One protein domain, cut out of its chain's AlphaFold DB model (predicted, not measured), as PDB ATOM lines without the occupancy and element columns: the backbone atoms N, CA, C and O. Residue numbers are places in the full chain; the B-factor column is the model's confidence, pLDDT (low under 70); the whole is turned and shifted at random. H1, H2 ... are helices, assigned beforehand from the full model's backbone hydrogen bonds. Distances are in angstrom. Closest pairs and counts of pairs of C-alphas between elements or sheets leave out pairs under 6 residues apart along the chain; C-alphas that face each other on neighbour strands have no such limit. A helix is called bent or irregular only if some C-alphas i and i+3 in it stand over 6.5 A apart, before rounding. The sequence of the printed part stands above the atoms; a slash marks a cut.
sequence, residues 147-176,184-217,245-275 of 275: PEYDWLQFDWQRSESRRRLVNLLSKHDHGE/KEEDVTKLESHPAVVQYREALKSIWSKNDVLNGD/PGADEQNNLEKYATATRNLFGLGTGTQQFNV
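What this domain is: This is residues 147 to 176, 184 to 217 and 245 to 275 of the 275 residues of the protein "28S ribosomal protein S35 isoform 1" of Schistosoma japonicum (UniProt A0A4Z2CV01). H3 and H5 lie side by side, opposite ways, with short H4 at one end; H1 runs loosely alongside, and H2 stands across H1. The 95 printed residues include five named helices, H1 to H5 in order, and no named strand: all helix. The whole is only just compact, close to loose: radius of gyration of the C-alphas 14.7 A, spans 47 by 33 by 19 A.

Where its parts are: H3, residues 195 to 209, spans 20.7 A from C-alpha 195 at (291.800, 265.553, 166.666). H5 is residues 250 to 263, 19.7 A, ending at (283.398, 262.237, 165.711); H1 160 to 173, 20.2 A; H2 185 to 192; H4 245 to 248, only just irregular at 6.6 A.

How they stand to each other: H3 and H5 touch, closest C-alphas Tyr 200 and Ala 259, 5.0 A, at a shallow tilt of 26 degrees. H3 touches H4 with residues 206 to 209 alone, closest C-alphas Ile 207 and Gly 246, 4.4 A. H1 and H3 are near each other. H1 and H2 are close but not clearly touching, about perpendicular at 76 degrees. Every O i to N i+4 pair is within hydrogen-bond range in H1, H2, H3 and H5; H4 is too short for one.

The domain as a whole: Cuts leave C-alpha gaps of 18.1 A, 176 to 184, and 9.5 A, 217 to 245. No link printed whole is long. Mean pLDDT of the printed part is 74.0, with 36 residues under 70.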
ATOM      1  N   PRO A 147     286.667 259.911 193.107       56.72
ATOM      2  CA  PRO A 147     286.843 261.138 192.345       56.72
ATOM      3  C   PRO A 147     285.593 261.579 191.567       56.72
ATOM      4  O   PRO A 147     285.461 262.750 191.234       56.72
ATOM      5  N   GLU A 148     284.648 260.670 191.294       50.09
ATOM      6  CA  GLU A 148     283.367 261.008 190.642       50.09
ATOM      7  C   GLU A 148     282.470 261.893 191.525       50.09
ATOM      8  O   GLU A 148     281.545 262.531 191.028       50.09
ATOM      9  N   TYR A 149     282.741 261.963 192.834       53.16
ATOM     10  CA  TYR A 149     281.965 262.763 193.783       53.16
ATOM     11  C   TYR A 149     282.350 264.257 193.772       53.16
ATOM     12  O   TYR A 149     281.808 265.043 194.563       53.16
ATOM     13  N   ASP A 150     283.285 264.663 192.908       56.81
ATOM     14  CA  ASP A 150     283.739 266.044 192.744       56.81
ATOM     15  C   ASP A 150     283.041 266.709 191.546       56.81
ATOM     16  O   ASP A 150     283.545 266.797 190.435       56.81
ATOM     17  N   TRP A 151     281.811 267.165 191.776       55.28
ATOM     18  CA  TRP A 151     280.956 267.813 190.772       55.28
ATOM     19  C   TRP A 151     281.398 269.244 190.409       55.28
ATOM     20  O   TRP A 151     280.777 269.861 189.544       55.28
ATOM     21  N   LEU A 152     282.446 269.773 191.059       58.78
ATOM     22  CA  LEU A 152     282.948 271.132 190.832       58.78
ATOM     23  C   LEU A 152     283.790 271.255 189.554       58.78
ATOM     24  O   LEU A 152     283.792 272.324 188.955       58.78
ATOM     25  N   GLN A 153     284.470 270.192 189.108       64.69
ATOM     26  CA  GLN A 153     285.262 270.219 187.876       64.69
ATOM     27  C   GLN A 153     284.936 269.023 186.984       64.69
ATOM     28  O   GLN A 153     284.858 267.878 187.423       64.69
ATOM     29  N   PHE A 154     284.768 269.289 185.691       70.94
ATOM     30  CA  PHE A 154     284.644 268.227 184.707       70.94
ATOM     31  C   PHE A 154     286.013 267.625 184.378       70.94
ATOM     32  O   PHE A 154     286.778 268.168 183.574       70.94
ATOM     33  N   ASP A 155     286.275 266.453 184.947       76.00
ATOM     34  CA  ASP A 155     287.434 265.630 184.617       76.00
ATOM     35  C   ASP A 155     287.125 264.685 183.453       76.00
ATOM     36  O   ASP A 155     286.448 263.664 183.603       76.00
ATOM     37  N   TRP A 156     287.684 264.980 182.275       81.06
ATOM     38  CA  TRP A 156     287.510 264.143 181.080       81.06
ATOM     39  C   TRP A 156     287.924 262.688 181.322       81.06
ATOM     40  O   TRP A 156     287.188 261.769 180.964       81.06
ATOM     41  N   GLN A 157     289.078 262.484 181.962       79.56
ATOM     42  CA  GLN A 157     289.665 261.166 182.200       79.56
ATOM     43  C   GLN A 157     288.739 260.249 183.010       79.56
ATOM     44  O   GLN A 157     288.750 259.035 182.822       79.56
ATOM     45  N   ARG A 158     287.921 260.830 183.890       75.19
ATOM     46  CA  ARG A 158     287.027 260.100 184.796       75.19
ATOM     47  C   ARG A 158     285.556 260.173 184.375       75.19
ATOM     48  O   ARG A 158     284.724 259.500 184.971       75.19
ATOM     49  N   SER A 159     285.243 260.942 183.331       78.75
ATOM     50  CA  SER A 159     283.877 261.190 182.872       78.75
ATOM     51  C   SER A 159     283.175 259.944 182.310       78.75
ATOM     52  O   SER A 159     283.773 259.103 181.630       78.75
ATOM     53  N   GLU A 160     281.853 259.874 182.499       81.25
ATOM     54  CA  GLU A 160     281.015 258.877 181.819       81.25
ATOM     55  C   GLU A 160     281.075 259.009 180.293       81.25
ATOM     56  O   GLU A 160     280.984 258.004 179.590       81.25
ATOM     57  N   SER A 161     281.241 260.228 179.771       84.19
ATOM     58  CA  SER A 161     281.339 260.484 178.332       84.19
ATOM     59  C   SER A 161     282.520 259.741 177.712       84.19
ATOM     60  O   SER A 161     282.343 259.073 176.696       84.19
ATOM     61  N   ARG A 162     283.694 259.766 178.364       86.00
ATOM     62  CA  ARG A 162     284.864 258.980 177.945       86.00
ATOM     63  C   ARG A 162     284.562 257.481 177.968       86.00
ATOM     64  O   ARG A 162     284.822 256.797 176.981       86.00
ATOM     65  N   ARG A 163     283.965 256.968 179.054       84.62
ATOM     66  CA  ARG A 163     283.594 255.539 179.158       84.62
ATOM     67  C   ARG A 163     282.621 255.119 178.054       84.62
ATOM     68  O   ARG A 163     282.790 254.059 177.462       84.62
ATOM     69  N   ARG A 164     281.616 255.946 177.749       86.25
ATOM     70  CA  ARG A 164     280.653 255.684 176.667       86.25
ATOM     71  C   ARG A 164     281.322 255.693 175.299       86.25
ATOM     72  O   ARG A 164     281.022 254.811 174.506       86.25
ATOM     73  N   LEU A 165     282.219 256.643 175.042       85.06
ATOM     74  CA  LEU A 165     282.953 256.752 173.781       85.06
ATOM     75  C   LEU A 165     283.795 255.489 173.537       85.06
ATOM     76  O   LEU A 165     283.642 254.853 172.497       85.06
ATOM     77  N   VAL A 166     284.583 255.058 174.529       84.12
ATOM     78  CA  VAL A 166     285.367 253.810 174.450       84.12
ATOM     79  C   VAL A 166     284.458 252.596 174.219       84.12
ATOM     80  O   VAL A 166     284.730 251.789 173.336       84.12
ATOM     81  N   ASN A 167     283.335 252.498 174.941       84.62
ATOM     82  CA  ASN A 167     282.375 251.399 174.779       84.62
ATOM     83  C   ASN A 167     281.676 251.378 173.407       84.62
ATOM     84  O   ASN A 167     281.216 250.324 172.970       84.62
ATOM     85  N   LEU A 168     281.490 252.536 172.765       81.62
ATOM     86  CA  LEU A 168     280.892 252.622 171.432       81.62
ATOM     87  C   LEU A 168     281.885 252.174 170.360       81.62
ATOM     88  O   LEU A 168     281.507 251.403 169.483       81.62
ATOM     89  N   LEU A 169     283.144 252.594 170.469       75.44
ATOM     90  CA  LEU A 169     284.190 252.206 169.524       75.44
ATOM     91  C   LEU A 169     284.550 250.730 169.643       75.44
ATOM     92  O   LEU A 169     284.578 250.038 168.633       75.44
ATOM     93  N   SER A 170     284.661 250.203 170.866       74.62
ATOM     94  CA  SER A 170     284.878 248.767 171.058       74.62
ATOM     95  C   SER A 170     283.775 247.929 170.399       74.62
ATOM     96  O   SER A 170     284.025 246.841 169.902       74.62
ATOM     97  N   LYS A 171     282.525 248.419 170.373       71.75
ATOM     98  CA  LYS A 171     281.415 247.730 169.692       71.75
ATOM     99  C   LYS A 171     281.488 247.828 168.171       71.75
ATOM    100  O   LYS A 171     281.024 246.902 167.514       71.75
ATOM    101  N   HIS A 172     282.015 248.930 167.641       65.75
ATOM    102  CA  HIS A 172     282.218 249.111 166.207       65.75
ATOM    103  C   HIS A 172     283.254 248.105 165.683       65.75
ATOM    104  O   HIS A 172     282.978 247.406 164.713       65.75
ATOM    105  N   ASP A 173     284.360 247.920 166.407       60.66
ATOM    106  CA  ASP A 173     285.411 246.953 166.054       60.66
ATOM    107  C   ASP A 173     284.932 245.488 166.160       60.66
ATOM    108  O   ASP A 173     285.307 244.626 165.367       60.66
ATOM    109  N   HIS A 174     284.036 245.177 167.107       52.34
ATOM    110  CA  HIS A 174     283.457 243.833 167.271       52.34
ATOM    111  C   HIS A 174     282.331 243.486 166.281       52.34
ATOM    112  O   HIS A 174     281.808 242.366 166.332       52.34
ATOM    113  N   GLY A 175     281.967 244.401 165.375       50.78
ATOM    114  CA  GLY A 175     281.082 244.111 164.243       50.78
ATOM    115  C   GLY A 175     281.636 243.029 163.306       50.78
ATOM    116  O   GLY A 175     280.852 242.356 162.641       50.78
ATOM    117  N   GLU A 176     282.956 242.795 163.324       50.47
ATOM    118  CA  GLU A 176     283.626 241.797 162.481       50.47
ATOM    119  C   GLU A 176     284.095 240.536 163.234       50.47
ATOM    120  O   GLU A 176     284.342 239.506 162.608       50.47
ATOM    121  N   LYS A 184     293.274 247.510 174.962       63.06
ATOM    122  CA  LYS A 184     294.535 247.767 175.668       63.06
ATOM    123  C   LYS A 184     294.659 249.270 175.932       63.06
ATOM    124  O   LYS A 184     294.212 250.079 175.120       63.06
ATOM    125  N   GLU A 185     295.274 249.656 177.050       65.12
ATOM    126  CA  GLU A 185     295.445 251.073 177.423       65.12
ATOM    127  C   GLU A 185     296.169 251.884 176.332       65.12
ATOM    128  O   GLU A 185     295.831 253.041 176.093       65.12
ATOM    129  N   GLU A 186     297.087 251.253 175.598       64.88
ATOM    130  CA  GLU A 186     297.810 251.855 174.473       64.88
ATOM    131  C   GLU A 186     296.876 252.308 173.337       64.88
ATOM    132  O   GLU A 186     297.037 253.405 172.802       64.88
ATOM    133  N   ASP A 187     295.851 251.524 173.007       69.25
ATOM    134  CA  ASP A 187     294.899 251.860 171.940       69.25
ATOM    135  C   ASP A 187     293.968 253.004 172.367       69.25
ATOM    136  O   ASP A 187     293.617 253.871 171.565       69.25
ATOM    137  N   VAL A 188     293.656 253.080 173.666       74.38
ATOM    138  CA  VAL A 188     292.909 254.203 174.248       74.38
ATOM    139  C   VAL A 188     293.726 255.493 174.163       74.38
ATOM    140  O   VAL A 188     293.181 256.526 173.787       74.38
ATOM    141  N   THR A 189     295.031 255.462 174.452       77.38
ATOM    142  CA  THR A 189     295.866 256.677 174.362       77.38
ATOM    143  C   THR A 189     295.978 257.221 172.936       77.38
ATOM    144  O   THR A 189     295.877 258.433 172.736       77.38
ATOM    145  N   LYS A 190     296.098 256.342 171.933       79.25
ATOM    146  CA  LYS A 190     296.094 256.730 170.511       79.25
ATOM    147  C   LYS A 190     294.764 257.362 170.117       79.25
ATOM    148  O   LYS A 190     294.744 258.415 169.485       79.25
ATOM    149  N   LEU A 191     293.657 256.774 170.558       76.56
ATOM    150  CA  LEU A 191     292.323 257.308 170.317       76.56
ATOM    151  C   LEU A 191     292.128 258.700 170.939       76.56
ATOM    152  O   LEU A 191     291.561 259.590 170.308       76.56
ATOM    153  N   GLU A 192     292.608 258.913 172.164       79.12
ATOM    154  CA  GLU A 192     292.498 260.215 172.832       79.12
ATOM    155  C   GLU A 192     293.320 261.313 172.159       79.12
ATOM    156  O   GLU A 192     292.975 262.490 172.278       79.12
ATOM    157  N   SER A 193     294.379 260.939 171.439       84.62
ATOM    158  CA  SER A 193     295.183 261.874 170.653       84.62
ATOM    159  C   SER A 193     294.518 262.302 169.338       84.62
ATOM    160  O   SER A 193     294.955 263.274 168.722       84.62
ATOM    161  N   HIS A 194     293.443 261.625 168.911       87.12
ATOM    162  CA  HIS A 194     292.772 261.927 167.650       87.12
ATOM    163  C   HIS A 194     292.105 263.318 167.687       87.12
ATOM    164  O   HIS A 194     291.360 263.618 168.630       87.12
ATOM    165  N   PRO A 195     292.270 264.164 166.650       89.12
ATOM    166  CA  PRO A 195     291.800 265.553 166.666       89.12
ATOM    167  C   PRO A 195     290.288 265.686 166.895       89.12
ATOM    168  O   PRO A 195     289.851 266.578 167.619       89.12
ATOM    169  N   ALA A 196     289.479 264.768 166.356       88.19
ATOM    170  CA  ALA A 196     288.029 264.767 166.586       88.19
ATOM    171  C   ALA A 196     287.653 264.536 168.066       88.19
ATOM    172  O   ALA A 196     286.711 265.146 168.575       88.19
ATOM    173  N   VAL A 197     288.406 263.690 168.780       88.62
ATOM    174  CA  VAL A 197     288.179 263.411 170.208       88.62
ATOM    175  C   VAL A 197     288.638 264.594 171.059       88.62
ATOM    176  O   VAL A 197     287.966 264.948 172.028       88.62
ATOM    177  N   VAL A 198     289.730 265.260 170.668       90.56
ATOM    178  CA  VAL A 198     290.200 266.493 171.314       90.56
ATOM    179  C   VAL A 198     289.160 267.610 171.187       90.56
ATOM    180  O   VAL A 198     288.781 268.193 172.202       90.56
ATOM    181  N   GLN A 199     288.608 267.837 169.990       91.19
ATOM    182  CA  GLN A 199     287.534 268.819 169.773       91.19
ATOM    183  C   GLN A 199     286.289 268.509 170.615       91.19
ATOM    184  O   GLN A 199     285.704 269.399 171.234       91.19
ATOM    185  N   TYR A 200     285.895 267.234 170.689       91.00
ATOM    186  CA  TYR A 200     284.778 266.798 171.528       91.00
ATOM    187  C   TYR A 200     285.044 267.049 173.019       91.00
ATOM    188  O   TYR A 200     284.178 267.557 173.739       91.00
ATOM    189  N   ARG A 201     286.261 266.747 173.480       90.44
ATOM    190  CA  ARG A 201     286.706 266.994 174.854       90.44
ATOM    191  C   ARG A 201     286.682 268.482 175.194       90.44
ATOM    192  O   ARG A 201     286.227 268.839 176.278       90.44
ATOM    193  N   GLU A 202     287.169 269.341 174.308       90.31
ATOM    194  CA  GLU A 202     287.166 270.796 174.493       90.31
ATOM    195  C   GLU A 202     285.746 271.361 174.543       90.31
ATOM    196  O   GLU A 202     285.434 272.133 175.449       90.31
ATOM    197  N   ALA A 203     284.864 270.910 173.647       90.00
ATOM    198  CA  ALA A 203     283.459 271.310 173.648       90.00
ATOM    199  C   ALA A 203     282.725 270.871 174.929       90.00
ATOM    200  O   ALA A 203     281.902 271.606 175.473       90.00
ATOM    201  N   LEU A 204     283.038 269.687 175.463       88.00
ATOM    202  CA  LEU A 204     282.513 269.274 176.763       88.00
ATOM    203  C   LEU A 204     283.070 270.131 177.897       88.00
ATOM    204  O   LEU A 204     282.300 270.604 178.730       88.00
ATOM    205  N   LYS A 205     284.381 270.381 177.926       86.25
ATOM    206  CA  LYS A 205     284.978 271.268 178.932       86.25
ATOM    207  C   LYS A 205     284.344 272.657 178.910       86.25
ATOM    208  O   LYS A 205     284.065 273.188 179.978       86.25
ATOM    209  N   SER A 206     284.055 273.222 177.735       85.56
ATOM    210  CA  SER A 206     283.391 274.525 177.644       85.56
ATOM    211  C   SER A 206     281.968 274.482 178.201       85.56
ATOM    212  O   SER A 206     281.600 275.363 178.971       85.56
ATOM    213  N   ILE A 207     281.197 273.430 177.908       84.19
ATOM    214  CA  ILE A 207     279.852 273.241 178.479       84.19
ATOM    215  C   ILE A 207     279.901 273.155 180.010       84.19
ATOM    216  O   ILE A 207     279.090 273.771 180.700       84.19
ATOM    217  N   TRP A 208     280.842 272.386 180.552       79.25
ATOM    218  CA  TRP A 208     280.921 272.153 181.991       79.25
ATOM    219  C   TRP A 208     281.647 273.258 182.762       79.25
ATOM    220  O   TRP A 208     281.466 273.346 183.972       79.25
ATOM    221  N   SER A 209     282.407 274.128 182.089       77.38
ATOM    222  CA  SER A 209     283.141 275.239 182.717       77.38
ATOM    223  C   SER A 209     282.244 276.147 183.563       77.38
ATOM    224  O   SER A 209     282.638 276.585 184.638       77.38
ATOM    225  N   LYS A 210     281.000 276.350 183.123       69.75
ATOM    226  CA  LYS A 210     279.996 277.153 183.826       69.75
ATOM    227  C   LYS A 210     279.501 276.557 185.136       69.75
ATOM    228  O   LYS A 210     278.913 277.271 185.935       69.75
ATOM    229  N   ASN A 211     279.661 275.250 185.321       69.31
ATOM    230  CA  ASN A 211     279.245 274.574 186.543       69.31
ATOM    231  C   ASN A 211     280.300 274.690 187.656       69.31
ATOM    232  O   ASN A 211     280.037 274.288 188.788       69.31
ATOM    233  N   ASP A 212     281.495 275.198 187.340       68.44
ATOM    234  CA  ASP A 212     282.544 275.367 188.335       68.44
ATOM    235  C   ASP A 212     282.188 276.535 189.262       68.44
ATOM    236  O   ASP A 212     281.972 277.666 188.823       68.44
ATOM    237  N   VAL A 213     282.158 276.252 190.564       66.25
ATOM    238  CA  VAL A 213     281.862 277.225 191.628       66.25
ATOM    239  C   VAL A 213     282.860 278.388 191.611       66.25
ATOM    240  O   VAL A 213     282.542 279.477 192.087       66.25
ATOM    241  N   LEU A 214     284.059 278.169 191.061       67.25
ATOM    242  CA  LEU A 214     285.082 279.201 190.902       67.25
ATOM    243  C   LEU A 214     284.871 280.092 189.668       67.25
ATOM    244  O   LEU A 214     285.322 281.232 189.688       67.25
ATOM    245  N   ASN A 215     284.210 279.600 188.613       63.59
ATOM    246  CA  ASN A 215     284.187 280.251 187.294       63.59
ATOM    247  C   ASN A 215     282.797 280.709 186.827       63.59
ATOM    248  O   ASN A 215     282.694 281.267 185.733       63.59
ATOM    249  N   GLY A 216     281.724 280.481 187.589       58.09
ATOM    250  CA  GLY A 216     280.394 280.847 187.112       58.09
ATOM    251  C   GLY A 216     279.302 280.947 188.163       58.09
ATOM    252  O   GLY A 216     279.442 280.527 189.314       58.09
ATOM    253  N   ASP A 217     278.179 281.502 187.708       53.59
ATOM    254  CA  ASP A 217     276.911 281.485 188.421       53.59
ATOM    255  C   ASP A 217     276.555 280.051 188.801       53.59
ATOM    256  O   ASP A 217     276.313 279.205 187.936       53.59
ATOM    257  N   PRO A 245     274.371 272.611 182.937       63.78
ATOM    258  CA  PRO A 245     274.230 274.064 183.083       63.78
ATOM    259  C   PRO A 245     274.685 274.883 181.868       63.78
ATOM    260  O   PRO A 245     274.080 275.898 181.543       63.78
ATOM    261  N   GLY A 246     275.733 274.449 181.160       69.88
ATOM    262  CA  GLY A 246     276.215 275.149 179.965       69.88
ATOM    263  C   GLY A 246     275.526 274.774 178.659       69.88
ATOM    264  O   GLY A 246     275.904 275.314 177.622       69.88
ATOM    265  N   ALA A 247     274.530 273.883 178.697       69.94
ATOM    266  CA  ALA A 247     273.726 273.537 177.530       69.94
ATOM    267  C   ALA A 247     272.701 274.624 177.167       69.94
ATOM    268  O   ALA A 247     272.157 274.578 176.076       69.94
ATOM    269  N   ASP A 248     272.446 275.614 178.024       75.62
ATOM    270  CA  ASP A 248     271.533 276.717 177.687       75.62
ATOM    271  C   ASP A 248     272.171 277.727 176.704       75.62
ATOM    272  O   ASP A 248     271.470 278.486 176.036       75.62
ATOM    273  N   GLU A 249     273.504 277.734 176.573       82.69
ATOM    274  CA  GLU A 249     274.204 278.575 175.601       82.69
ATOM    275  C   GLU A 249     274.253 277.939 174.216       82.69
ATOM    276  O   GLU A 249     274.933 276.931 173.995       82.69
ATOM    277  N   GLN A 250     273.621 278.609 173.253       86.50
ATOM    278  CA  GLN A 250     273.571 278.163 171.865       86.50
ATOM    279  C   GLN A 250     274.973 277.956 171.262       86.50
ATOM    280  O   GLN A 250     275.221 276.927 170.642       86.50
ATOM    281  N   ASN A 251     275.929 278.847 171.545       88.94
ATOM    282  CA  ASN A 251     277.308 278.722 171.059       88.94
ATOM    283  C   ASN A 251     278.005 277.439 171.552       88.94
ATOM    284  O   ASN A 251     278.734 276.794 170.797       88.94
ATOM    285  N   ASN A 252     277.803 277.056 172.817       88.31
ATOM    286  CA  ASN A 252     278.408 275.842 173.376       88.31
ATOM    287  C   ASN A 252     277.733 274.588 172.824       88.31
ATOM    288  O   ASN A 252     278.414 273.610 172.511       88.31
ATOM    289  N   LEU A 253     276.408 274.630 172.661       87.38
ATOM    290  CA  LEU A 253     275.652 273.556 172.027       87.38
ATOM    291  C   LEU A 253     276.067 273.338 170.574       87.38
ATOM    292  O   LEU A 253     276.245 272.195 170.167       87.38
ATOM    293  N   GLU A 254     276.250 274.403 169.797       90.00
ATOM    294  CA  GLU A 254     276.679 274.318 168.400       90.00
ATOM    295  C   GLU A 254     278.096 273.742 168.284       90.00
ATOM    296  O   GLU A 254     278.328 272.833 167.482       90.00
ATOM    297  N   LYS A 255     279.030 274.177 169.143       90.56
ATOM    298  CA  LYS A 255     280.383 273.592 169.238       90.56
ATOM    299  C   LYS A 255     280.346 272.104 169.588       90.56
ATOM    300  O   LYS A 255     281.043 271.299 168.981       90.56
ATOM    301  N   TYR A 256     279.496 271.710 170.531       91.12
ATOM    302  CA  TYR A 256     279.332 270.304 170.892       91.12
ATOM    303  C   TYR A 256     278.666 269.481 169.781       91.12
ATOM    304  O   TYR A 256     279.095 268.366 169.482       91.12
ATOM    305  N   ALA A 257     277.646 270.030 169.120       89.75
ATOM    306  CA  ALA A 257     276.941 269.383 168.018       89.75
ATOM    307  C   ALA A 257     277.838 269.201 166.785       89.75
ATOM    308  O   ALA A 257     277.757 268.190 166.095       89.75
ATOM    309  N   THR A 258     278.708 270.165 166.493       91.06
ATOM    310  CA  THR A 258     279.692 270.052 165.406       91.06
ATOM    311  C   THR A 258     280.773 269.030 165.746       91.06
ATOM    312  O   THR A 258     281.010 268.122 164.952       91.06
ATOM    313  N   ALA A 259     281.345 269.085 166.953       90.56
ATOM    314  CA  ALA A 259     282.354 268.122 167.398       90.56
ATOM    315  C   ALA A 259     281.825 266.675 167.427       90.56
ATOM    316  O   ALA A 259     282.507 265.754 166.984       90.56
ATOM    317  N   THR A 260     280.588 266.463 167.889       89.62
ATOM    318  CA  THR A 260     279.948 265.134 167.865       89.62
ATOM    319  C   THR A 260     279.698 264.635 166.447       89.62
ATOM    320  O   THR A 260     279.979 263.474 166.163       89.62
ATOM    321  N   ARG A 261     279.223 265.488 165.529       88.88
ATOM    322  CA  ARG A 261     279.053 265.103 164.117       88.88
ATOM    323  C   ARG A 261     280.373 264.709 163.469       88.88
ATOM    324  O   ARG A 261     280.407 263.704 162.768       88.88
ATOM    325  N   ASN A 262     281.446 265.451 163.739       88.19
ATOM    326  CA  ASN A 262     282.782 265.129 163.237       88.19
ATOM    327  C   ASN A 262     283.283 263.787 163.789       88.19
ATOM    328  O   ASN A 262     283.843 262.993 163.044       88.19
ATOM    329  N   LEU A 263     283.026 263.502 165.070       85.25
ATOM    330  CA  LEU A 263     283.398 262.237 165.711       85.25
ATOM    331  C   LEU A 263     282.719 261.023 165.058       85.25
ATOM    332  O   LEU A 263     283.342 259.978 164.933       85.25
ATOM    333  N   PHE A 264     281.469 261.169 164.611       83.69
ATOM    334  CA  PHE A 264     280.716 260.106 163.934       83.69
ATOM    335  C   PHE A 264     280.777 260.170 162.397       83.69
ATOM    336  O   PHE A 264     280.037 259.449 161.735       83.69
ATOM    337  N   GLY A 265     281.610 261.040 161.809       79.88
ATOM    338  CA  GLY A 265     281.731 261.168 160.349       79.88
ATOM    339  C   GLY A 265     280.484 261.723 159.642       79.88
ATOM    340  O   GLY A 265     280.343 261.580 158.433       79.88
ATOM    341  N   LEU A 266     279.578 262.373 160.380       78.19
ATOM    342  CA  LEU A 266     278.339 262.990 159.878       78.19
ATOM    343  C   LEU A 266     278.523 264.477 159.510       78.19
ATOM    344  O   LEU A 266     277.545 265.203 159.315       78.19
ATOM    345  N   GLY A 267     279.765 264.964 159.500       65.56
ATOM    346  CA  GLY A 267     280.110 266.349 159.181       65.56
ATOM    347  C   GLY A 267     280.068 266.635 157.679       65.56
ATOM    348  O   GLY A 267     280.404 265.790 156.858       65.56
ATOM    349  N   THR A 268     279.706 267.863 157.306       56.22
ATOM    350  CA  THR A 268     279.618 268.336 155.909       56.22
ATOM    351  C   THR A 268     280.982 268.579 155.238       56.22
ATOM    352  O   THR A 268     281.033 269.129 154.143       56.22
ATOM    353  N   GLY A 269     282.090 268.187 155.879       52.66
ATOM    354  CA  GLY A 269     283.456 268.312 155.375       52.66
ATOM    355  C   GLY A 269     284.207 266.992 155.541       52.66
ATOM    356  O   GLY A 269     284.367 266.489 156.648       52.66
ATOM    357  N   THR A 270     284.644 266.438 154.419       46.56
ATOM    358  CA  THR A 270     285.408 265.198 154.247       46.56
ATOM    359  C   THR A 270     286.602 265.051 155.197       46.56
ATOM    360  O   THR A 270     287.662 265.611 154.933       46.56
ATOM    361  N   GLN A 271     286.470 264.212 156.225       40.94
ATOM    362  CA  GLN A 271     287.544 263.344 156.723       40.94
ATOM    363  C   GLN A 271     286.899 262.023 157.148       40.94
ATOM    364  O   GLN A 271     286.207 261.949 158.161       40.94
ATOM    365  N   GLN A 272     287.057 260.998 156.311       40.94
ATOM    366  CA  GLN A 272     286.654 259.640 156.651       40.94
ATOM    367  C   GLN A 272     287.500 259.168 157.838       40.94
ATOM    368  O   GLN A 272     288.728 259.205 157.785       40.94
ATOM    369  N   PHE A 273     286.826 258.723 158.898       39.56
ATOM    370  CA  PHE A 273     287.403 257.807 159.875       39.56
ATOM    371  C   PHE A 273     287.704 256.498 159.135       39.56
ATOM    372  O   PHE A 273     286.828 255.650 158.996       39.56
ATOM    373  N   ASN A 274     288.920 256.365 158.610       36.69
ATOM    374  CA  ASN A 274     289.453 255.071 158.211       36.69
ATOM    375  C   ASN A 274     290.287 254.565 159.388       36.69
ATOM    376  O   ASN A 274     291.327 255.147 159.706       36.69
ATOM    377  N   VAL A 275     289.749 253.547 160.060       39.00
ATOM    378  CA  VAL A 275     290.489 252.653 160.961       39.00
ATOM    379  C   VAL A 275     291.386 251.757 160.117       39.00
ATOM    380  O   VAL A 275     290.916 251.330 159.037       39.00
TER     381      VAL A 275